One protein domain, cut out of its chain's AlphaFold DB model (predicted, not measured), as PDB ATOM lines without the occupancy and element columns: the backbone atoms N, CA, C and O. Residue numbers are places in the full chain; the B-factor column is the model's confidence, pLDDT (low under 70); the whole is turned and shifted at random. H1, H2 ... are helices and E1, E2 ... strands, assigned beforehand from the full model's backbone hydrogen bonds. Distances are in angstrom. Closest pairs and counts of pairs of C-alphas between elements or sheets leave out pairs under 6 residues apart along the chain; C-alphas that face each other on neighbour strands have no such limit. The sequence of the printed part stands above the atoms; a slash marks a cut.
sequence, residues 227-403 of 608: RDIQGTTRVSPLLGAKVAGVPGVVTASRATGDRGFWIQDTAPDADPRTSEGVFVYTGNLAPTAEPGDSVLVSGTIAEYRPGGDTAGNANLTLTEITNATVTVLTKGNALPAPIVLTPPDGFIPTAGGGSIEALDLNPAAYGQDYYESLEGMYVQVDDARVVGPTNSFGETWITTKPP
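What this domain is: This is residues 227 to 403 of the 608 residues of the protein "G-protein coupled receptor-associated sorting protein 2" of Saccharothrix espanaensis (strain ATCC 51144 / DSM 44229 / JCM 9112 / NBRC 15066 / NRRL 15764) (UniProt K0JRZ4). Amid little regular structure, E1 to E5 make a small closed barrel at one end, with H1 outside it; loops with H2, E6 and E7 make the other end. Of 177 printed residues, 68 are in two named helices and seven strands, mostly strand, in the order H1, E1 to E5, H2, E6, E7. The compact whole spans 45 by 36 by 36 A, radius of gyration of the C-alphas 16.3 A.

Where its parts are: E1 is residues 242 to 254, from C-alpha (181.711, 58.351, 16.867), E2 259 to 264, E3 277 to 283, E4 294 to 304, E5 318 to 330, 27.5 A long. H1 is 227 to 230, H2 367 to 372, E6 378 to 381, E7 396 to 399, ending at C-alpha (213.578, 51.601, -0.151).

How they stand to each other: E1, E2 and E3 form a meander, antiparallel neighbours in turn; N 251 and O 262 are within hydrogen-bond range, 2.9 A. E4, antiparallel to E1, completes a Greek key. E5 is parallel to E3, N 321 to O 279 2.9 A. H1 is on the barrel, height 7.2 A; H2 is not. E6 and E7 pair with no named strand.

The domain as a whole: The printed part has no cut. The 36-residue link E5 to H2 is long. pLDDT is under 70 at residues 393 and 401 to 403.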
ATOM      1  N   ARG A 227     188.357  47.776   9.358       98.06
ATOM      2  CA  ARG A 227     187.958  47.862   7.943       98.06
ATOM      3  C   ARG A 227     186.795  48.814   7.651       98.06
ATOM      4  O   ARG A 227     186.812  49.477   6.620       98.06
ATOM      5  N   ASP A 228     185.812  48.933   8.551       98.19
ATOM      6  CA  ASP A 228     184.684  49.864   8.376       98.19
ATOM      7  C   ASP A 228     185.131  51.320   8.560       98.19
ATOM      8  O   ASP A 228     184.531  52.236   8.002       98.19
ATOM      9  N   ILE A 229     186.168  51.531   9.377       98.44
ATOM     10  CA  ILE A 229     186.786  52.835   9.622       98.44
ATOM     11  C   ILE A 229     187.683  53.215   8.447       98.44
ATOM     12  O   ILE A 229     187.608  54.346   7.990       98.44
ATOM     13  N   GLN A 230     188.499  52.293   7.951       97.50
ATOM     14  CA  GLN A 230     189.428  52.543   6.848       97.50
ATOM     15  C   GLN A 230     188.685  52.694   5.510       97.50
ATOM     16  O   GLN A 230     188.853  53.679   4.796       97.50
ATOM     17  N   GLY A 231     187.767  51.773   5.200       97.06
ATOM     18  CA  GLY A 231     187.024  51.768   3.940       97.06
ATOM     19  C   GLY A 231     187.885  51.415   2.720       97.06
ATOM     20  O   GLY A 231     188.994  50.906   2.842       97.06
ATOM     21  N   THR A 232     187.343  51.646   1.520       97.44
ATOM     22  CA  THR A 232     187.973  51.273   0.234       97.44
ATOM     23  C   THR A 232     188.593  52.453  -0.515       97.44
ATOM     24  O   THR A 232     188.932  52.312  -1.691       97.44
ATOM     25  N   THR A 233     188.712  53.615   0.132       95.94
ATOM     26  CA  THR A 233     189.286  54.850  -0.432       95.94
ATOM     27  C   THR A 233     190.347  55.409   0.523       95.94
ATOM     28  O   THR A 233     190.735  54.722   1.458       95.94
ATOM     29  N   ARG A 234     190.833  56.636   0.296       93.31
ATOM     30  CA  ARG A 234     191.847  57.289   1.160       93.31
ATOM     31  C   ARG A 234     191.267  58.104   2.304       93.31
ATOM     32  O   ARG A 234     192.000  58.695   3.083       93.31
ATOM     33  N   VAL A 235     189.950  58.260   2.308       95.06
ATOM     34  CA  VAL A 235     189.237  59.004   3.334       95.06
ATOM     35  C   VAL A 235     188.247  58.049   3.956       95.06
ATOM     36  O   VAL A 235     187.467  57.398   3.251       95.06
ATOM     37  N   SER A 236     188.261  57.997   5.280       97.75
ATOM     38  CA  SER A 236     187.341  57.179   6.039       97.75
ATOM     39  C   SER A 236     185.886  57.488   5.659       97.75
ATOM     40  O   SER A 236     185.461  58.650   5.720       97.75
ATOM     41  N   PRO A 237     185.051  56.468   5.377       97.94
ATOM     42  CA  PRO A 237     183.608  56.661   5.224       97.94
ATOM     43  C   PRO A 237     182.929  57.087   6.538       97.94
ATOM     44  O   PRO A 237     181.758  57.464   6.536       97.94
ATOM     45  N   LEU A 238     183.651  57.027   7.663       98.50
ATOM     46  CA  LEU A 238     183.182  57.381   9.000       98.50
ATOM     47  C   LEU A 238     183.788  58.690   9.517       98.50
ATOM     48  O   LEU A 238     183.689  58.957  10.715       98.50
ATOM     49  N   LEU A 239     184.389  59.521   8.660       98.00
ATOM     50  CA  LEU A 239     184.981  60.800   9.060       98.00
ATOM     51  C   LEU A 239     184.024  61.641   9.929       98.00
ATOM     52  O   LEU A 239     182.913  61.986   9.529       98.00
ATOM     53  N   GLY A 240     184.472  61.977  11.142       97.62
ATOM     54  CA  GLY A 240     183.724  62.758  12.130       97.62
ATOM     55  C   GLY A 240     182.695  61.960  12.941       97.62
ATOM     56  O   GLY A 240     182.136  62.494  13.903       97.62
ATOM     57  N   ALA A 241     182.446  60.693  12.606       98.38
ATOM     58  CA  ALA A 241     181.538  59.833  13.351       98.38
ATOM     59  C   ALA A 241     182.173  59.334  14.657       98.38
ATOM     60  O   ALA A 241     183.392  59.181  14.784       98.38
ATOM     61  N   LYS A 242     181.313  59.042  15.638       98.00
ATOM     62  CA  LYS A 242     181.711  58.351  16.867       98.00
ATOM     63  C   LYS A 242     181.612  56.847  16.671       98.00
ATOM     64  O   LYS A 242     180.586  56.355  16.205       98.00
ATOM     65  N   VAL A 243     182.645  56.133  17.098       97.94
ATOM     66  CA  VAL A 243     182.679  54.669  17.157       97.94
ATOM     67  C   VAL A 243     182.807  54.218  18.605       97.94
ATOM     68  O   VAL A 243     183.422  54.904  19.427       97.94
ATOM     69  N   ALA A 244     182.211  53.074  18.925       96.44
ATOM     70  CA  ALA A 244     182.234  52.491  20.258       96.44
ATOM     71  C   ALA A 244     182.734  51.051  20.183       96.44
ATOM     72  O   ALA A 244     182.333  50.306  19.293       96.44
ATOM     73  N   GLY A 245     183.599  50.682  21.124       96.38
ATOM     74  CA  GLY A 245     184.031  49.304  21.329       96.38
ATOM     75  C   GLY A 245     184.745  48.659  20.139       96.38
ATOM     76  O   GLY A 245     184.568  47.466  19.927       96.38
ATOM     77  N   VAL A 246     185.517  49.408  19.346       98.19
ATOM     78  CA  VAL A 246     186.248  48.864  18.188       98.19
ATOM     79  C   VAL A 246     187.320  47.890  18.688       98.19
ATOM     80  O   VAL A 246     188.219  48.325  19.417       98.19
ATOM     81  N   PRO A 247     187.246  46.595  18.336       97.81
ATOM     82  CA  PRO A 247     188.190  45.604  18.824       97.81
ATOM     83  C   PRO A 247     189.513  45.655  18.055       97.81
ATOM     84  O   PRO A 247     189.539  45.849  16.840       97.81
ATOM     85  N   GLY A 248     190.617  45.410  18.753       97.62
ATOM     86  CA  GLY A 248     191.921  45.212  18.129       97.62
ATOM     87  C   GLY A 248     193.000  44.817  19.129       97.62
ATOM     88  O   GLY A 248     192.833  44.962  20.337       97.62
ATOM     89  N   VAL A 249     194.127  44.323  18.625       98.25
ATOM     90  CA  VAL A 249     195.339  44.103  19.424       98.25
ATOM     91  C   VAL A 249     196.330  45.226  19.170       98.25
ATOM     92  O   VAL A 249     196.565  45.612  18.024       98.25
ATOM     93  N   VAL A 250     196.928  45.758  20.232       98.44
ATOM     94  CA  VAL A 250     197.954  46.794  20.114       98.44
ATOM     95  C   VAL A 250     199.214  46.188  19.499       98.44
ATOM     96  O   VAL A 250     199.768  45.226  20.029       98.44
ATOM     97  N   THR A 251     199.698  46.754  18.396       97.56
ATOM     98  CA  THR A 251     200.877  46.245  17.670       97.56
ATOM     99  C   THR A 251     202.126  47.083  17.913       97.56
ATOM    100  O   THR A 251     203.243  46.563  17.919       97.56
ATOM    101  N   ALA A 252     201.955  48.379  18.167       94.38
ATOM    102  CA  ALA A 252     203.039  49.304  18.466       94.38
ATOM    103  C   ALA A 252     202.524  50.509  19.259       94.38
ATOM    104  O   ALA A 252     201.354  50.870  19.167       94.38
ATOM    105  N   SER A 253     203.414  51.183  19.988       92.50
ATOM    106  CA  SER A 253     203.111  52.441  20.675       92.50
ATOM    107  C   SER A 253     204.152  53.519  20.378       92.50
ATOM    108  O   SER A 253     205.317  53.254  20.055       92.50
ATOM    109  N   ARG A 254     203.719  54.775  20.472       87.00
ATOM    110  CA  ARG A 254     204.523  55.963  20.214       87.00
ATOM    111  C   ARG A 254     204.344  56.967  21.346       87.00
ATOM    112  O   ARG A 254     203.312  57.608  21.479       87.00
ATOM    113  N   ALA A 255     205.399  57.136  22.140       86.25
ATOM    114  CA  ALA A 255     205.424  58.077  23.263       86.25
ATOM    115  C   ALA A 255     205.988  59.472  22.907       86.25
ATOM    116  O   ALA A 255     206.026  60.361  23.756       86.25
ATOM    117  N   THR A 256     206.459  59.680  21.671       80.94
ATOM    118  CA  THR A 256     207.116  60.920  21.219       80.94
ATOM    119  C   THR A 256     206.575  61.394  19.871       80.94
ATOM    120  O   THR A 256     206.264  60.577  19.005       80.94
ATOM    121  N   GLY A 257     206.524  62.715  19.663       80.88
ATOM    122  CA  GLY A 257     205.829  63.302  18.513       80.88
ATOM    123  C   GLY A 257     204.318  63.170  18.684       80.88
ATOM    124  O   GLY A 257     203.827  63.398  19.788       80.88
ATOM    125  N   ASP A 258     203.623  62.758  17.625       81.62
ATOM    126  CA  ASP A 258     202.207  62.385  17.680       81.62
ATOM    127  C   ASP A 258     202.060  61.138  18.561       81.62
ATOM    128  O   ASP A 258     202.471  60.039  18.176       81.62
ATOM    129  N   ARG A 259     201.594  61.324  19.802       90.06
ATOM    130  CA  ARG A 259     201.524  60.237  20.784       90.06
ATOM    131  C   ARG A 259     200.289  59.390  20.532       90.06
ATOM    132  O   ARG A 259     199.225  59.913  20.211       90.06
ATOM    133  N   GLY A 260     200.451  58.085  20.690       94.81
ATOM    134  CA  GLY A 260     199.381  57.135  20.447       94.81
ATOM    135  C   GLY A 260     199.885  55.712  20.314       94.81
ATOM    136  O   GLY A 260     201.021  55.397  20.683       94.81
ATOM    137  N   PHE A 261     199.041  54.844  19.782       96.81
ATOM    138  CA  PHE A 261     199.359  53.442  19.541       96.81
ATOM    139  C   PHE A 261     198.572  52.912  18.343       96.81
ATOM    140  O   PHE A 261     197.538  53.462  17.981       96.81
ATOM    141  N   TRP A 262     199.087  51.865  17.708       98.00
ATOM    142  CA  TRP A 262     198.414  51.182  16.608       98.00
ATOM    143  C   TRP A 262     197.668  49.982  17.151       98.00
ATOM    144  O   TRP A 262     198.236  49.214  17.931       98.00
ATOM    145  N   ILE A 263     196.428  49.819  16.709       98.44
ATOM    146  CA  ILE A 263     195.658  48.595  16.900       98.44
ATOM    147  C   ILE A 263     195.445  47.927  15.549       98.44
ATOM    148  O   ILE A 263     195.334  48.612  14.533       98.44
ATOM    149  N   GLN A 264     195.395  46.601  15.549       98.44
ATOM    150  CA  GLN A 264     195.064  45.816  14.369       98.44
ATOM    151  C   GLN A 264     193.980  44.790  14.692       98.44
ATOM    152  O   GLN A 264     194.007  44.170  15.758       98.44
ATOM    153  N   ASP A 265     193.027  44.619  13.780       97.25
ATOM    154  CA  ASP A 265     191.938  43.661  13.917       97.25
ATOM    155  C   ASP A 265     192.506  42.235  13.838       97.25
ATOM    156  O   ASP A 265     193.318  41.902  12.970       97.25
ATOM    157  N   THR A 266     192.105  41.384  14.779       94.06
ATOM    158  CA  THR A 266     192.526  39.979  14.843       94.06
ATOM    159  C   THR A 266     191.627  39.051  14.027       94.06
ATOM    160  O   THR A 266     191.986  37.895  13.815       94.06
ATOM    161  N   ALA A 267     190.491  39.547  13.539       93.94
ATOM    162  CA  ALA A 267     189.612  38.864  12.597       93.94
ATOM    163  C   ALA A 267     189.436  39.741  11.338       93.94
ATOM    164  O   ALA A 267     188.396  40.397  11.193       93.94
ATOM    165  N   PRO A 268     190.472  39.772  10.472       93.00
ATOM    166  CA  PRO A 268     190.488  40.576   9.254       93.00
ATOM    167  C   PRO A 268     189.490  40.055   8.212       93.00
ATOM    168  O   PRO A 268     189.122  38.876   8.235       93.00
ATOM    169  N   ASP A 269     189.065  40.921   7.295       94.31
ATOM    170  CA  ASP A 269     188.324  40.517   6.102       94.31
ATOM    171  C   ASP A 269     189.253  39.969   4.995       94.31
ATOM    172  O   ASP A 269     190.420  39.639   5.222       94.31
ATOM    173  N   ALA A 270     188.693  39.776   3.799       95.44
ATOM    174  CA  ALA A 270     189.417  39.293   2.625       95.44
ATOM    175  C   ALA A 270     189.553  40.355   1.517       95.44
ATOM    176  O   ALA A 270     190.010  40.014   0.423       95.44
ATOM    177  N   ASP A 271     189.129  41.599   1.750       97.25
ATOM    178  CA  ASP A 271     189.224  42.660   0.751       97.25
ATOM    179  C   ASP A 271     190.613  43.313   0.846       97.25
ATOM    180  O   ASP A 271     190.932  43.977   1.823       97.25
ATOM    181  N   PRO A 272     191.486  43.168  -0.167       95.56
ATOM    182  CA  PRO A 272     192.837  43.718  -0.095       95.56
ATOM    183  C   PRO A 272     192.876  45.253  -0.095       95.56
ATOM    184  O   PRO A 272     193.967  45.817  -0.009       95.56
ATOM    185  N   ARG A 273     191.728  45.921  -0.281       96.69
ATOM    186  CA  ARG A 273     191.586  47.380  -0.304       96.69
ATOM    187  C   ARG A 273     191.351  47.971   1.083       96.69
ATOM    188  O   ARG A 273     191.635  49.149   1.251       96.69
ATOM    189  N   THR A 274     190.850  47.198   2.041       96.31
ATOM    190  CA  THR A 274     190.567  47.663   3.403       96.31
ATOM    191  C   THR A 274     191.751  47.359   4.311       96.31
ATOM    192  O   THR A 274     192.246  46.235   4.374       96.31
ATOM    193  N   SER A 275     192.216  48.375   5.038       97.38
ATOM    194  CA  SER A 275     193.199  48.151   6.093       97.38
ATOM    195  C   SER A 275     192.526  47.604   7.352       97.38
ATOM    196  O   SER A 275     191.410  47.980   7.715       97.38
ATOM    197  N   GLU A 276     193.259  46.749   8.057       97.88
ATOM    198  CA  GLU A 276     192.867  46.200   9.355       97.88
ATOM    199  C   GLU A 276     193.613  46.864  10.512       97.88
ATOM    200  O   GLU A 276     193.440  46.475  11.665       97.88
ATOM    201  N   GLY A 277     194.458  47.853  10.216       97.94
ATOM    202  CA  GLY A 277     195.186  48.655  11.190       97.94
ATOM    203  C   GLY A 277     194.642  50.078  11.281       97.94
ATOM    204  O   GLY A 277     194.185  50.649  10.298       97.94
ATOM    205  N   VAL A 278     194.694  50.678  12.467       98.25
ATOM    206  CA  VAL A 278     194.394  52.106  12.651       98.25
ATOM    207  C   VAL A 278     195.222  52.678  13.792       98.25
ATOM    208  O   VAL A 278     195.591  51.974  14.740       98.25
ATOM    209  N   PHE A 279     195.544  53.965  13.696       97.44
ATOM    210  CA  PHE A 279     196.233  54.685  14.755       97.44
ATOM    211  C   PHE A 279     195.235  55.304  15.740       97.44
ATOM    212  O   PHE A 279     194.247  55.922  15.351       97.44
ATOM    213  N   VAL A 280     195.504  55.155  17.033       98.00
ATOM    214  CA  VAL A 280     194.741  55.782  18.116       98.00
ATOM    215  C   VAL A 280     195.567  56.933  18.677       98.00
ATOM    216  O   VAL A 280     196.580  56.710  19.346       98.00
ATOM    217  N   TYR A 281     195.135  58.164  18.412       95.44
ATOM    218  CA  TYR A 281     195.828  59.380  18.823       95.44
ATOM    219  C   TYR A 281     195.453  59.786  20.252       95.44
ATOM    220  O   TYR A 281     194.281  59.969  20.593       95.44
ATOM    221  N   THR A 282     196.466  59.976  21.099       93.25
ATOM    222  CA  THR A 282     196.303  60.317  22.524       93.25
ATOM    223  C   THR A 282     196.689  61.763  22.844       93.25
ATOM    224  O   THR A 282     196.761  62.152  24.015       93.25
ATOM    225  N   GLY A 283     196.949  62.593  21.829       88.00
ATOM    226  CA  GLY A 283     197.349  63.983  22.031       88.00
ATOM    227  C   GLY A 283     198.658  64.099  22.811       88.00
ATOM    228  O   GLY A 283     199.684  63.525  22.453       88.00
ATOM    229  N   ASN A 284     198.620  64.844  23.918       84.88
ATOM    230  CA  ASN A 284     199.770  65.005  24.809       84.88
ATOM    231  C   ASN A 284     199.876  63.902  25.871       84.88
ATOM    232  O   ASN A 284     200.852  63.879  26.623       84.88
ATOM    233  N   LEU A 285     198.910  62.987  25.962       84.81
ATOM    234  CA  LEU A 285     198.944  61.907  26.944       84.81
ATOM    235  C   LEU A 285     199.865  60.785  26.465       84.81
ATOM    236  O   LEU A 285     199.906  60.457  25.277       84.81
ATOM    237  N   ALA A 286     200.633  60.212  27.390       84.25
ATOM    238  CA  ALA A 286     201.395  59.006  27.098       84.25
ATOM    239  C   ALA A 286     200.417  57.833  26.894       84.25
ATOM    240  O   ALA A 286     199.482  57.702  27.687       84.25
ATOM    241  N   PRO A 287     200.607  56.992  25.861       85.62
ATOM    242  CA  PRO A 287     199.765  55.820  25.665       85.62
ATOM    243  C   PRO A 287     199.943  54.849  26.840       85.62
ATOM    244  O   PRO A 287     201.069  54.534  27.221       85.62
ATOM    245  N   THR A 288     198.829  54.401  27.421       86.12
ATOM    246  CA  THR A 288     198.795  53.436  28.534       86.12
ATOM    247  C   THR A 288     198.665  51.987  28.064       86.12
ATOM    248  O   THR A 288     198.945  51.076  28.838       86.12
ATOM    249  N   ALA A 289     198.246  51.777  26.815       93.12
ATOM    250  CA  ALA A 289     198.155  50.462  26.197       93.12
ATOM    251  C   ALA A 289     199.516  50.035  25.623       93.12
ATOM    252  O   ALA A 289     200.236  50.839  25.018       93.12
ATOM    253  N   GLU A 290     199.868  48.766  25.811       94.44
ATOM    254  CA  GLU A 290     201.153  48.190  25.408       94.44
ATOM    255  C   GLU A 290     200.982  47.170  24.275       94.44
ATOM    256  O   GLU A 290     199.930  46.538  24.180       94.44
ATOM    257  N   PRO A 291     202.000  46.959  23.415       96.75
ATOM    258  CA  PRO A 291     201.948  45.906  22.407       96.75
ATOM    259  C   PRO A 291     201.579  44.538  23.000       96.75
ATOM    260  O   PRO A 291     202.184  44.095  23.977       96.75
ATOM    261  N   GLY A 292     200.602  43.868  22.390       95.19
ATOM    262  CA  GLY A 292     200.014  42.619  22.880       95.19
ATOM    263  C   GLY A 292     198.787  42.803  23.781       95.19
ATOM    264  O   GLY A 292     198.146  41.812  24.128       95.19
ATOM    265  N   ASP A 293     198.406  44.025  24.151       98.06
ATOM    266  CA  ASP A 293     197.115  44.272  24.800       98.06
ATOM    267  C   ASP A 293     195.969  44.075  23.789       98.06
ATOM    268  O   ASP A 293     195.986  44.658  22.705       98.06
ATOM    269  N   SER A 294     194.973  43.256  24.141       97.19
ATOM    270  CA  SER A 294     193.685  43.194  23.438       97.19
ATOM    271  C   SER A 294     192.794  44.294  23.995       97.19
ATOM    272  O   SER A 294     192.629  44.387  25.215       97.19
ATOM    273  N   VAL A 295     192.258  45.146  23.129       97.75
ATOM    274  CA  VAL A 295     191.552  46.361  23.534       97.75
ATOM    275  C   VAL A 295     190.232  46.539  22.801       97.75
ATOM    276  O   VAL A 295     190.081  46.135  21.648       97.75
ATOM    277  N   LEU A 296     189.306  47.224  23.470       97.56
ATOM    278  CA  LEU A 296     188.167  47.887  22.850       97.56
ATOM    279  C   LEU A 296     188.392  49.396  22.892       97.56
ATOM    280  O   LEU A 296     188.603  49.972  23.964       97.56
ATOM    281  N   VAL A 297     188.342  50.041  21.729       97.81
ATOM    282  CA  VAL A 297     188.589  51.479  21.588       97.81
ATOM    283  C   VAL A 297     187.314  52.190  21.151       97.81
ATOM    284  O   VAL A 297     186.692  51.840  20.154       97.81
ATOM    285  N   SER A 298     186.925  53.216  21.899       97.56
ATOM    286  CA  SER A 298     185.825  54.119  21.538       97.56
ATOM    287  C   SER A 298     186.379  55.514  21.303       97.56
ATOM    288  O   SER A 298     187.272  55.928  22.033       97.56
ATOM    289  N   GLY A 299     185.863  56.264  20.334       97.50
ATOM    290  CA  GLY A 299     186.388  57.592  20.015       97.50
ATOM    291  C   GLY A 299     185.707  58.234  18.813       97.50
ATOM    292  O   GLY A 299     184.614  57.832  18.418       97.50
ATOM    293  N   THR A 300     186.344  59.259  18.249       98.50
ATOM    294  CA  THR A 300     185.883  59.952  17.034       98.50
ATOM    295  C   THR A 300     186.867  59.711  15.901       98.50
ATOM    296  O   THR A 300     188.067  59.899  16.097       98.50
ATOM    297  N   ILE A 301     186.366  59.317  14.732       98.56
ATOM    298  CA  ILE A 301     187.204  59.115  13.547       98.56
ATOM    299  C   ILE A 301     187.607  60.467  12.963       98.56
ATOM    300  O   ILE A 301     186.763  61.353  12.794       98.56
ATOM    301  N   ALA A 302     188.889  60.624  12.660       97.75
ATOM    302  CA  ALA A 302     189.458  61.825  12.075       97.75
ATOM    303  C   ALA A 302     190.421  61.476  10.936       97.75
ATOM    304  O   ALA A 302     191.044  60.419  10.937       97.75
ATOM    305  N   GLU A 303     190.560  62.417  10.009       95.88
ATOM    306  CA  GLU A 303     191.618  62.425   9.007       95.88
ATOM    307  C   GLU A 303     192.704  63.404   9.444       95.88
ATOM    308  O   GLU A 303     192.440  64.596   9.633       95.88
ATOM    309  N   TYR A 304     193.937  62.930   9.575       92.19
ATOM    310  CA  TYR A 304     195.081  63.784   9.858       92.19
ATOM    311  C   TYR A 304     195.897  64.030   8.595       92.19
ATOM    312  O   TYR A 304     196.567  63.128   8.094       92.19
ATOM    313  N   ARG A 305     195.920  65.276   8.103       90.56
ATOM    314  CA  ARG A 305     196.796  65.666   6.990       90.56
ATOM    315  C   ARG A 305     198.156  66.143   7.497       90.56
ATOM    316  O   ARG A 305     198.252  67.215   8.108       90.56
ATOM    317  N   PRO A 306     199.262  65.445   7.185       84.69
ATOM    318  CA  PRO A 306     200.587  65.915   7.556       84.69
ATOM    319  C   PRO A 306     200.866  67.298   6.955       84.69
ATOM    320  O   PRO A 306     200.787  67.491   5.742       84.69
ATOM    321  N   GLY A 307     201.232  68.265   7.800       83.31
ATOM    322  CA  GLY A 307     201.459  69.654   7.375       83.31
ATOM    323  C   GLY A 307     200.205  70.540   7.356       83.31
ATOM    324  O   GLY A 307     200.330  71.717   7.031       83.31
ATOM    325  N   GLY A 308     199.044  70.007   7.754       86.44
ATOM    326  CA  GLY A 308     197.791  70.742   7.937       86.44
ATOM    327  C   GLY A 308     196.961  70.917   6.663       86.44
ATOM    328  O   GLY A 308     197.486  70.905   5.549       86.44
ATOM    329  N   ASP A 309     195.655  71.122   6.829       85.06
ATOM    330  CA  ASP A 309     194.704  71.299   5.726       85.06
ATOM    331  C   ASP A 309     194.752  72.726   5.170       85.06
ATOM    332  O   ASP A 309     194.019  73.621   5.586       85.06
ATOM    333  N   THR A 310     195.666  72.960   4.229       85.06
ATOM    334  CA  THR A 310     195.835  74.254   3.555       85.06
ATOM    335  C   THR A 310     195.741  74.100   2.044       85.06
ATOM    336  O   THR A 310     196.133  73.077   1.482       85.06
ATOM    337  N   ALA A 311     195.242  75.140   1.368       75.25
ATOM    338  CA  ALA A 311     195.222  75.193  -0.089       75.25
ATOM    339  C   ALA A 311     196.663  75.104  -0.626       75.25
ATOM    340  O   ALA A 311     197.461  76.019  -0.432       75.25
ATOM    341  N   GLY A 312     196.998  73.979  -1.263       78.50
ATOM    342  CA  GLY A 312     198.346  73.676  -1.762       78.50
ATOM    343  C   GLY A 312     199.054  72.523  -1.044       78.50
ATOM    344  O   GLY A 312     200.081  72.060  -1.539       78.50
ATOM    345  N   ASN A 313     198.514  72.014   0.071       83.44
ATOM    346  CA  ASN A 313     198.994  70.770   0.666       83.44
ATOM    347  C   ASN A 313     198.315  69.561   0.003       83.44
ATOM    348  O   ASN A 313     197.136  69.311   0.224       83.44
ATOM    349  N   ALA A 314     199.078  68.810  -0.791       83.00
ATOM    350  CA  ALA A 314     198.617  67.610  -1.494       83.00
ATOM    351  C   ALA A 314     199.033  66.294  -0.800       83.00
ATOM    352  O   ALA A 314     199.012  65.236  -1.427       83.00
ATOM    353  N   ASN A 315     199.470  66.342   0.465       85.62
ATOM    354  CA  ASN A 315     199.765  65.130   1.235       85.62
ATOM    355  C   ASN A 315     198.485  64.339   1.484       85.62
ATOM    356  O   ASN A 315     197.496  64.955   1.852       85.62
ATOM    357  N   LEU A 316     198.524  63.011   1.378       87.31
ATOM    358  CA  LEU A 316     197.408  62.173   1.822       87.31
ATOM    359  C   LEU A 316     197.185  62.299   3.332       87.31
ATOM    360  O   LEU A 316     198.128  62.583   4.085       87.31
ATOM    361  N   THR A 317     195.937  62.109   3.741       91.00
ATOM    362  CA  THR A 317     195.552  62.009   5.144       91.00
ATOM    363  C   THR A 317     195.936  60.648   5.718       91.00
ATOM    364  O   THR A 317     196.373  59.762   4.989       91.00
ATOM    365  N   LEU A 318     195.887  60.543   7.044       92.31
ATOM    366  CA  LEU A 318     195.948  59.290   7.782       92.31
ATOM    367  C   LEU A 318     194.656  59.172   8.583       92.31
ATOM    368  O   LEU A 318     194.301  60.122   9.293       92.31
ATOM    369  N   THR A 319     194.015  58.012   8.531       97.06
ATOM    370  CA  THR A 319     192.834  57.724   9.337       97.06
ATOM    371  C   THR A 319     193.255  57.434  10.778       97.06
ATOM    372  O   THR A 319     194.094  56.570  11.057       97.06
ATOM    373  N   GLU A 320     192.655  58.139  11.736       97.44
ATOM    374  CA  GLU A 320     192.933  57.948  13.159       97.44
ATOM    375  C   GLU A 320     191.682  58.016  14.042       97.44
ATOM    376  O   GLU A 320     190.673  58.644  13.719       97.44
ATOM    377  N   ILE A 321     191.760  57.371  15.209       98.31
ATOM    378  CA  ILE A 321     190.767  57.505  16.278       98.31
ATOM    379  C   ILE A 321     191.281  58.532  17.287       98.31
ATOM    380  O   ILE A 321     192.321  58.339  17.914       98.31
ATOM    381  N   THR A 322     190.522  59.607  17.488       97.12
ATOM    382  CA  THR A 322     190.830  60.695  18.431       97.12
ATOM    383  C   THR A 322     189.859  60.707  19.613       97.12
ATOM    384  O   THR A 322     188.793  60.086  19.570       97.12
ATOM    385  N   ASN A 323     190.216  61.429  20.687       94.62
ATOM    386  CA  ASN A 323     189.432  61.502  21.931       94.62
ATOM    387  C   ASN A 323     189.061  60.108  22.467       94.62
ATOM    388  O   ASN A 323     187.920  59.856  22.861       94.62
ATOM    389  N   ALA A 324     190.027  59.190  22.407       94.88
ATOM    390  CA  ALA A 324     189.776  57.778  22.611       94.88
ATOM    391  C   ALA A 324     189.625  57.403  24.095       94.88
ATOM    392  O   ALA A 324     190.386  57.858  24.949       94.88
ATOM    393  N   THR A 325     188.677  56.510  24.380       93.19
ATOM    394  CA  THR A 325     188.596  55.721  25.617       93.19
ATOM    395  C   THR A 325     188.986  54.286  25.291       93.19
ATOM    396  O   THR A 325     188.523  53.735  24.290       93.19
ATOM    397  N   VAL A 326     189.844  53.692  26.119       94.81
ATOM    398  CA  VAL A 326     190.454  52.382  25.861       94.81
ATOM    399  C   VAL A 326     190.150  51.450  27.022       94.81
ATOM    400  O   VAL A 326     190.526  51.738  28.158       94.81
ATOM    401  N   THR A 327     189.522  50.320  26.720       93.88
ATOM    402  CA  THR A 327     189.320  49.220  27.665       93.88
ATOM    403  C   THR A 327     190.269  48.092  27.295       93.88
ATOM    404  O   THR A 327     190.184  47.562  26.190       93.88
ATOM    405  N   VAL A 328     191.185  47.727  28.193       94.44
ATOM    406  CA  VAL A 328     192.075  46.572  28.003       94.44
ATOM    407  C   VAL A 328     191.355  45.321  28.493       94.44
ATOM    408  O   VAL A 328     191.011  45.242  29.668       94.44
ATOM    409  N   LEU A 329     191.146  44.358  27.598       91.50
ATOM    410  CA  LEU A 329     190.505  43.076  27.898       91.50
ATOM    411  C   LEU A 329     191.523  42.084  28.467       91.50
ATOM    412  O   LEU A 329     191.357  41.533  29.550       91.50
ATOM    413  N   THR A 330     192.625  41.883  27.745       92.12
ATOM    414  CA  THR A 330     193.697  40.950  28.115       92.12
ATOM    415  C   THR A 330     195.059  41.511  27.718       92.12
ATOM    416  O   THR A 330     195.156  42.376  26.848       92.12
ATOM    417  N   LYS A 331     196.129  41.016  28.347       94.69
ATOM    418  CA  LYS A 331     197.511  41.466  28.118       94.69
ATOM    419  C   LYS A 331     198.388  40.339  27.579       94.69
ATOM    420  O   LYS A 331     198.153  39.173  27.883       94.69
ATOM    421  N   GLY A 332     199.448  40.696  26.850       92.06
ATOM    422  CA  GLY A 332     200.475  39.745  26.400       92.06
ATOM    423  C   GLY A 332     200.019  38.777  25.302       92.06
ATOM    424  O   GLY A 332     200.591  37.696  25.163       92.06
ATOM    425  N   ASN A 333     198.997  39.150  24.533       96.25
ATOM    426  CA  ASN A 333     198.532  38.385  23.383       96.25
ATOM    427  C   ASN A 333     199.592  38.362  22.273       96.25
ATOM    428  O   ASN A 333     200.422  39.268  22.148       96.25
ATOM    429  N   ALA A 334     199.543  37.325  21.438       94.50
ATOM    430  CA  ALA A 334     200.366  37.267  20.240       94.50
ATOM    431  C   ALA A 334     199.982  38.397  19.274       94.50
ATOM    432  O   ALA A 334     198.800  38.675  19.066       94.50
ATOM    433  N   LEU A 335     200.987  39.027  18.665       94.19
ATOM    434  CA  LEU A 335     200.755  39.992  17.594       94.19
ATOM    435  C   LEU A 335     200.331  39.264  16.305       94.19
ATOM    436  O   LEU A 335     200.760  38.122  16.095       94.19
ATOM    437  N   PRO A 336     199.555  39.912  15.417       92.50
ATOM    438  CA  PRO A 336     199.265  39.379  14.094       92.50
ATOM    439  C   PRO A 336     200.560  39.102  13.324       92.50
ATOM    440  O   PRO A 336     201.582  39.764  13.536       92.50
ATOM    441  N   ALA A 337     200.525  38.128  12.414       92.56
ATOM    442  CA  ALA A 337     201.653  37.897  11.522       92.56
ATOM    443  C   ALA A 337     201.889  39.158  10.668       92.56
ATOM    444  O   ALA A 337     200.933  39.677  10.086       92.56
ATOM    445  N   PRO A 338     203.127  39.674  10.592       92.44
ATOM    446  CA  PRO A 338     203.391  40.883   9.834       92.44
ATOM    447  C   PRO A 338     203.264  40.628   8.330       92.44
ATOM    448  O   PRO A 338     203.692  39.588   7.824       92.44
ATOM    449  N   ILE A 339     202.734  41.611   7.604       91.69
ATOM    450  CA  ILE A 339     202.650  41.555   6.141       91.69
ATOM    451  C   ILE A 339     203.997  41.953   5.540       91.69
ATOM    452  O   ILE A 339     204.499  43.049   5.785       91.69
ATOM    453  N   VAL A 340     204.583  41.075   4.726       91.38
ATOM    454  CA  VAL A 340     205.807  41.387   3.977       91.38
ATOM    455  C   VAL A 340     205.460  42.304   2.804       91.38
ATOM    456  O   VAL A 340     204.633  41.952   1.965       91.38
ATOM    457  N   LEU A 341     206.095  43.476   2.734       90.00
ATOM    458  CA  LEU A 341     205.768  44.482   1.717       90.00
ATOM    459  C   LEU A 341     206.220  44.071   0.303       90.00
ATOM    460  O   LEU A 341     207.412  43.894   0.049       90.00
ATOM    461  N   THR A 342     205.276  44.035  -0.639       89.31
ATOM    462  CA  THR A 342     205.462  43.664  -2.056       89.31
ATOM    463  C   THR A 342     204.714  44.616  -3.009       89.31
ATOM    464  O   THR A 342     203.858  44.187  -3.783       89.31
ATOM    465  N   PRO A 343     205.016  45.929  -2.990       89.12
ATOM    466  CA  PRO A 343     204.270  46.921  -3.764       89.12
ATOM    467  C   PRO A 343     204.408  46.706  -5.287       89.12
ATOM    468  O   PRO A 343     205.509  46.375  -5.755       89.12
ATOM    469  N   PRO A 344     203.350  46.969  -6.081       90.62
ATOM    470  CA  PRO A 344     203.405  46.889  -7.541       90.62
ATOM    471  C   PRO A 344     204.290  47.986  -8.164       90.62
ATOM    472  O   PRO A 344     204.818  48.876  -7.489       90.62
ATOM    473  N   ASP A 345     204.498  47.906  -9.481       87.81
ATOM    474  CA  ASP A 345     205.313  48.877 -10.226       87.81
ATOM    475  C   ASP A 345     204.553  50.159 -10.605       87.81
ATOM    476  O   ASP A 345     205.189  51.205 -10.769       87.81
ATOM    477  N   GLY A 346     203.220  50.109 -10.726       90.75
ATOM    478  CA  GLY A 346     202.413  51.311 -10.928       90.75
ATOM    479  C   GLY A 346     202.523  52.239  -9.720       90.75
ATOM    480  O   GLY A 346     202.632  51.783  -8.587       90.75
ATOM    481  N   PHE A 347     202.541  53.553  -9.946       85.81
ATOM    482  CA  PHE A 347     202.817  54.519  -8.877       85.81
ATOM    483  C   PHE A 347     201.537  55.058  -8.229       85.81
ATOM    484  O   PHE A 347     201.276  54.772  -7.063       85.81
ATOM    485  N   ILE A 348     200.743  55.798  -9.002       88.94
ATOM    486  CA  ILE A 348     199.540  56.517  -8.570       88.94
ATOM    487  C   ILE A 348     198.449  56.349  -9.641       88.94
ATOM    488  O   ILE A 348     198.789  56.361 -10.834       88.94
ATOM    489  N   PRO A 349     197.166  56.191  -9.271       91.56
ATOM    490  CA  PRO A 349     196.071  56.271 -10.233       91.56
ATOM    491  C   PRO A 349     195.968  57.682 -10.837       91.56
ATOM    492  O   PRO A 349     196.400  58.672 -10.245       91.56
ATOM    493  N   THR A 350     195.388  57.796 -12.033       89.50
ATOM    494  CA  THR A 350     195.107  59.103 -12.651       89.50
ATOM    495  C   THR A 350     193.701  59.578 -12.291       89.50
ATOM    496  O   THR A 350     192.737  58.837 -12.452       89.50
ATOM    497  N   ALA A 351     193.581  60.831 -11.846       87.81
ATOM    498  CA  ALA A 351     192.306  61.514 -11.598       87.81
ATOM    499  C   ALA A 351     192.048  62.656 -12.600       87.81
ATOM    500  O   ALA A 351     191.312  63.596 -12.305       87.81
ATOM    501  N   GLY A 352     192.713  62.647 -13.764       86.12
ATOM    502  CA  GLY A 352     192.529  63.694 -14.780       86.12
ATOM    503  C   GLY A 352     192.904  65.103 -14.301       86.12
ATOM    504  O   GLY A 352     192.300  66.079 -14.731       86.12
ATOM    505  N   GLY A 353     193.875  65.211 -13.386       82.62
ATOM    506  CA  GLY A 353     194.279  66.472 -12.751       82.62
ATOM    507  C   GLY A 353     193.534  66.809 -11.451       82.62
ATOM    508  O   GLY A 353     193.881  67.798 -10.811       82.62
ATOM    509  N   GLY A 354     192.548  65.999 -11.048       85.75
ATOM    510  CA  GLY A 354     191.848  66.108  -9.765       85.75
ATOM    511  C   GLY A 354     192.518  65.352  -8.610       85.75
ATOM    512  O   GLY A 354     193.586  64.758  -8.761       85.75
ATOM    513  N   SER A 355     191.865  65.370  -7.443       87.19
ATOM    514  CA  SER A 355     192.269  64.568  -6.279       87.19
ATOM    515  C   SER A 355     191.946  63.089  -6.490       87.19
ATOM    516  O   SER A 355     190.909  62.750  -7.057       87.19
ATOM    517  N   ILE A 356     192.814  62.213  -5.988       90.81
ATOM    518  CA  ILE A 356     192.610  60.758  -5.987       90.81
ATOM    519  C   ILE A 356     191.923  60.250  -4.709       90.81
ATOM    520  O   ILE A 356     191.718  59.049  -4.576       90.81
ATOM    521  N   GLU A 357     191.617  61.129  -3.749       90.31
ATOM    522  CA  GLU A 357     191.142  60.725  -2.415       90.31
ATOM    523  C   GLU A 357     189.812  59.964  -2.447       90.31
ATOM    524  O   GLU A 357     189.633  59.021  -1.685       90.31
ATOM    525  N   ALA A 358     188.928  60.320  -3.381       91.12
ATOM    526  CA  ALA A 358     187.630  59.674  -3.566       91.12
ATOM    527  C   ALA A 358     187.664  58.456  -4.511       91.12
ATOM    528  O   ALA A 358     186.617  57.875  -4.785       91.12
ATOM    529  N   LEU A 359     188.828  58.106  -5.071       95.06
ATOM    530  CA  LEU A 359     188.946  56.939  -5.943       95.06
ATOM    531  C   LEU A 359     189.059  55.666  -5.107       95.06
ATOM    532  O   LEU A 359     189.811  55.629  -4.130       95.06
ATOM    533  N   ASP A 360     188.373  54.614  -5.551       96.81
ATOM    534  CA  ASP A 360     188.554  53.272  -5.007       96.81
ATOM    535  C   ASP A 360     190.009  52.813  -5.153       96.81
ATOM    536  O   ASP A 360     190.656  53.024  -6.185       96.81
ATOM    537  N   LEU A 361     190.505  52.137  -4.122       97.12
ATOM    538  CA  LEU A 361     191.854  51.591  -4.105       97.12
ATOM    539  C   LEU A 361     191.985  50.388  -5.048       97.12
ATOM    540  O   LEU A 361     191.163  49.471  -5.059       97.12
ATOM    541  N   ASN A 362     193.083  50.354  -5.801       97.38
ATOM    542  CA  ASN A 362     193.545  49.218  -6.585       97.38
ATOM    543  C   ASN A 362     194.996  48.853  -6.192       97.38
ATOM    544  O   ASN A 362     195.951  49.149  -6.925       97.38
ATOM    545  N   PRO A 363     195.180  48.183  -5.038       96.31
ATOM    546  CA  PRO A 363     196.495  47.883  -4.463       96.31
ATOM    547  C   PRO A 363     197.322  46.896  -5.299       96.31
ATOM    548  O   PRO A 363     198.538  46.816  -5.144       96.31
ATOM    549  N   ALA A 364     196.691  46.163  -6.220       96.56
ATOM    550  CA  ALA A 364     197.391  45.297  -7.166       96.56
ATOM    551  C   ALA A 364     198.043  46.084  -8.319       96.56
ATOM    552  O   ALA A 364     199.022  45.622  -8.904       96.56
ATOM    553  N   ALA A 365     197.510  47.263  -8.655       95.38
ATOM    554  CA  ALA A 365     197.989  48.079  -9.767       95.38
ATOM    555  C   ALA A 365     198.913  49.217  -9.319       95.38
ATOM    556  O   ALA A 365     199.912  49.484  -9.991       95.38
ATOM    557  N   TYR A 366     198.604  49.879  -8.198       95.56
ATOM    558  CA  TYR A 366     199.281  51.109  -7.779       95.56
ATOM    559  C   TYR A 366     199.910  50.987  -6.391       95.56
ATOM    560  O   TYR A 366     199.264  50.608  -5.420       95.56
ATOM    561  N   GLY A 367     201.183  51.364  -6.282       92.12
ATOM    562  CA  GLY A 367     201.945  51.316  -5.041       92.12
ATOM    563  C   GLY A 367     201.385  52.254  -3.977       92.12
ATOM    564  O   GLY A 367     201.409  51.912  -2.802       92.12
ATOM    565  N   GLN A 368     200.844  53.411  -4.369       91.12
ATOM    566  CA  GLN A 368     200.187  54.306  -3.420       91.12
ATOM    567  C   GLN A 368     198.899  53.698  -2.855       91.12
ATOM    568  O   GLN A 368     198.658  53.846  -1.665       91.12
ATOM    569  N   ASP A 369     198.117  52.980  -3.667       96.06
ATOM    570  CA  ASP A 369     196.924  52.265  -3.197       96.06
ATOM    571  C   ASP A 369     197.303  51.075  -2.304       96.06
ATOM    572  O   ASP A 369     196.638  50.814  -1.313       96.06
ATOM    573  N   TYR A 370     198.404  50.387  -2.625       95.56
ATOM    574  CA  TYR A 370     198.947  49.289  -1.820       95.56
ATOM    575  C   TYR A 370     199.370  49.730  -0.418       95.56
ATOM    576  O   TYR A 370     199.161  49.011   0.552       95.56
ATOM    577  N   TYR A 371     200.008  50.894  -0.289       94.19
ATOM    578  CA  TYR A 371     200.381  51.403   1.031       94.19
ATOM    579  C   TYR A 371     199.185  51.938   1.810       94.19
ATOM    580  O   TYR A 371     199.176  51.795   3.029       94.19
ATOM    581  N   GLU A 372     198.210  52.519   1.113       95.12
ATOM    582  CA  GLU A 372     196.949  52.958   1.710       95.12
ATOM    583  C   GLU A 372     196.180  51.773   2.299       95.12
ATOM    584  O   GLU A 372     195.806  51.791   3.467       95.12
ATOM    585  N   SER A 373     196.049  50.679   1.544       96.94
ATOM    586  CA  SER A 373     195.334  49.490   2.015       96.94
ATOM    587  C   SER A 373     196.040  48.739   3.150       96.94
ATOM    588  O   SER A 373     195.481  47.812   3.727       96.94
ATOM    589  N   LEU A 374     197.264  49.146   3.499       96.38
ATOM    590  CA  LEU A 374     198.036  48.637   4.633       96.38
ATOM    591  C   LEU A 374     198.244  49.697   5.724       96.38
ATOM    592  O   LEU A 374     199.100  49.516   6.600       96.38
ATOM    593  N   GLU A 375     197.526  50.822   5.668       95.56
ATOM    594  CA  GLU A 375     197.689  51.919   6.614       95.56
ATOM    595  C   GLU A 375     197.553  51.429   8.061       95.56
ATOM    596  O   GLU A 375     196.582  50.787   8.439       95.56
ATOM    597  N   GLY A 376     198.550  51.710   8.902       94.50
ATOM    598  CA  GLY A 376     198.511  51.332  10.316       94.50
ATOM    599  C   GLY A 376     198.668  49.834  10.613       94.50
ATOM    600  O   GLY A 376     198.773  49.475  11.787       94.50
ATOM    601  N   MET A 377     198.747  48.964   9.602       96.38
ATOM    602  CA  MET A 377     198.981  47.531   9.797       96.38
ATOM    603  C   MET A 377     200.426  47.235  10.221       96.38
ATOM    604  O   MET A 377     201.373  47.967   9.909       96.38
ATOM    605  N   TYR A 378     200.600  46.111  10.914       93.81
ATOM    606  CA  TYR A 378     201.896  45.556  11.270       93.81
ATOM    607  C   TYR A 378     202.547  44.906  10.046       93.81
ATOM    608  O   TYR A 378     202.045  43.923   9.496       93.81
ATOM    609  N   VAL A 379     203.677  45.465   9.604       93.81
ATOM    610  CA  VAL A 379     204.347  45.053   8.366       93.81
ATOM    611  C   VAL A 379     205.822  44.710   8.592       93.81
ATOM    612  O   VAL A 379     206.476  45.150   9.543       93.81
ATOM    613  N   GLN A 380     206.365  43.912   7.680       88.94
ATOM    614  CA  GLN A 380     207.751  43.469   7.653       88.94
ATOM    615  C   GLN A 380     208.429  43.935   6.367       88.94
ATOM    616  O   GLN A 380     207.854  43.900   5.276       88.94
ATOM    617  N   VAL A 381     209.691  44.345   6.502       85.12
ATOM    618  CA  VAL A 381     210.560  44.652   5.366       85.12
ATOM    619  C   VAL A 381     211.891  43.936   5.551       85.12
ATOM    620  O   VAL A 381     212.599  44.195   6.523       85.12
ATOM    621  N   ASP A 382     212.228  43.050   4.615       78.62
ATOM    622  CA  ASP A 382     213.404  42.177   4.727       78.62
ATOM    623  C   ASP A 382     214.691  42.821   4.194       78.62
ATOM    624  O   ASP A 382     215.675  42.939   4.921       78.62
ATOM    625  N   ASP A 383     214.686  43.262   2.931       78.62
ATOM    626  CA  ASP A 383     215.859  43.823   2.238       78.62
ATOM    627  C   ASP A 383     215.692  45.332   2.013       78.62
ATOM    628  O   ASP A 383     215.599  45.848   0.896       78.62
ATOM    629  N   ALA A 384     215.561  46.056   3.126       80.94
ATOM    630  CA  ALA A 384     215.399  47.500   3.126       80.94
ATOM    631  C   ALA A 384     216.754  48.211   3.098       80.94
ATOM    632  O   ALA A 384     217.616  47.983   3.950       80.94
ATOM    633  N   ARG A 385     216.913  49.183   2.198       83.75
ATOM    634  CA  ARG A 385     218.041  50.121   2.257       83.75
ATOM    635  C   ARG A 385     217.596  51.461   2.817       83.75
ATOM    636  O   ARG A 385     216.673  52.064   2.283       83.75
ATOM    637  N   VAL A 386     218.311  51.969   3.820       85.31
ATOM    638  CA  VAL A 386     218.128  53.339   4.319       85.31
ATOM    639  C   VAL A 386     218.582  54.344   3.256       85.31
ATOM    640  O   VAL A 386     219.713  54.274   2.771       85.31
ATOM    641  N   VAL A 387     217.697  55.272   2.895       86.62
ATOM    642  CA  VAL A 387     217.917  56.288   1.846       86.62
ATOM    643  C   VAL A 387     217.932  57.722   2.379       86.62
ATOM    644  O   VAL A 387     218.176  58.652   1.616       86.62
ATOM    645  N   GLY A 388     217.724  57.919   3.683       84.31
ATOM    646  CA  GLY A 388     217.738  59.242   4.304       84.31
ATOM    647  C   GLY A 388     217.934  59.193   5.822       84.31
ATOM    648  O   GLY A 388     217.825  58.122   6.420       84.31
ATOM    649  N   PRO A 389     218.239  60.343   6.452       84.00
ATOM    650  CA  PRO A 389     218.421  60.430   7.897       84.00
ATOM    651  C   PRO A 389     217.105  60.197   8.643       84.00
ATOM    652  O   PRO A 389     216.027  60.531   8.146       84.00
ATOM    653  N   THR A 390     217.203  59.674   9.864       82.50
ATOM    654  CA  THR A 390     216.071  59.607  10.789       82.50
ATOM    655  C   THR A 390     215.627  61.024  11.164       82.50
ATOM    656  O   THR A 390     216.462  61.863  11.505       82.50
ATOM    657  N   ASN A 391     214.329  61.317  11.084       76.75
ATOM    658  CA  ASN A 391     213.802  62.641  11.430       76.75
ATOM    659  C   ASN A 391     213.630  62.815  12.958       76.75
ATOM    660  O   ASN A 391     213.776  61.871  13.736       76.75
ATOM    661  N   SER A 392     213.271  64.022  13.408       72.44
ATOM    662  CA  SER A 392     213.011  64.342  14.829       72.44
ATOM    663  C   SER A 392     211.864  63.539  15.455       72.44
ATOM    664  O   SER A 392     211.691  63.521  16.670       72.44
ATOM    665  N   PHE A 393     211.084  62.875  14.612       69.38
ATOM    666  CA  PHE A 393     209.951  62.034  14.954       69.38
ATOM    667  C   PHE A 393     210.355  60.554  15.142       69.38
ATOM    668  O   PHE A 393     209.523  59.734  15.542       69.38
ATOM    669  N   GLY A 394     211.634  60.219  14.917       72.38
ATOM    670  CA  GLY A 394     212.192  58.871  15.047       72.38
ATOM    671  C   GLY A 394     211.946  57.970  13.834       72.38
ATOM    672  O   GLY A 394     212.148  56.764  13.932       72.38
ATOM    673  N   GLU A 395     211.495  58.522  12.710       77.75
ATOM    674  CA  GLU A 395     211.147  57.782  11.492       77.75
ATOM    675  C   GLU A 395     212.342  57.724  10.543       77.75
ATOM    676  O   GLU A 395     213.043  58.722  10.373       77.75
ATOM    677  N   THR A 396     212.557  56.575   9.902       82.06
ATOM    678  CA  THR A 396     213.653  56.368   8.944       82.06
ATOM    679  C   THR A 396     213.113  56.118   7.541       82.06
ATOM    680  O   THR A 396     212.112  55.427   7.366       82.06
ATOM    681  N   TRP A 397     213.798  56.670   6.540       78.94
ATOM    682  CA  TRP A 397     213.444  56.518   5.132       78.94
ATOM    683  C   TRP A 397     214.130  55.300   4.534       78.94
ATOM    684  O   TRP A 397     215.364  55.223   4.545       78.94
ATOM    685  N   ILE A 398     213.349  54.378   3.975       83.19
ATOM    686  CA  ILE A 398     213.859  53.158   3.346       83.19
ATOM    687  C   ILE A 398     213.367  52.989   1.902       83.19
ATOM    688  O   ILE A 398     212.377  53.591   1.493       83.19
ATOM    689  N   THR A 399     214.058  52.149   1.127       79.38
ATOM    690  CA  THR A 399     213.578  51.601  -0.151       79.38
ATOM    691  C   THR A 399     213.529  50.079  -0.089       79.38
ATOM    692  O   THR A 399     214.451  49.455   0.441       79.38
ATOM    693  N   THR A 400     212.475  49.493  -0.660       73.00
ATOM    694  CA  THR A 400     212.268  48.041  -0.798       73.00
ATOM    695  C   THR A 400     212.850  47.472  -2.102       73.00
ATOM    696  O   THR A 400     212.736  46.279  -2.360       73.00
ATOM    697  N   LYS A 401     213.488  48.310  -2.944       68.50
ATOM    698  CA  LYS A 401     214.119  47.921  -4.227       68.50
ATOM    699  C   LYS A 401     215.632  48.252  -4.244       68.50
ATOM    700  O   LYS A 401     216.065  49.122  -5.009       68.50
ATOM    701  N   PRO A 402     216.469  47.581  -3.427       55.69
ATOM    702  CA  PRO A 402     217.872  47.952  -3.198       55.69
ATOM    703  C   PRO A 402     218.814  48.003  -4.424       55.69
ATOM    704  O   PRO A 402     219.670  48.895  -4.438       55.69
ATOM    705  N   PRO A 403     218.712  47.159  -5.477       52.47
ATOM    706  CA  PRO A 403     219.686  47.199  -6.575       52.47
ATOM    707  C   PRO A 403     219.454  48.326  -7.597       52.47
ATOM    708  O   PRO A 403     220.322  48.561  -8.436       52.47
TER     709      PRO A 403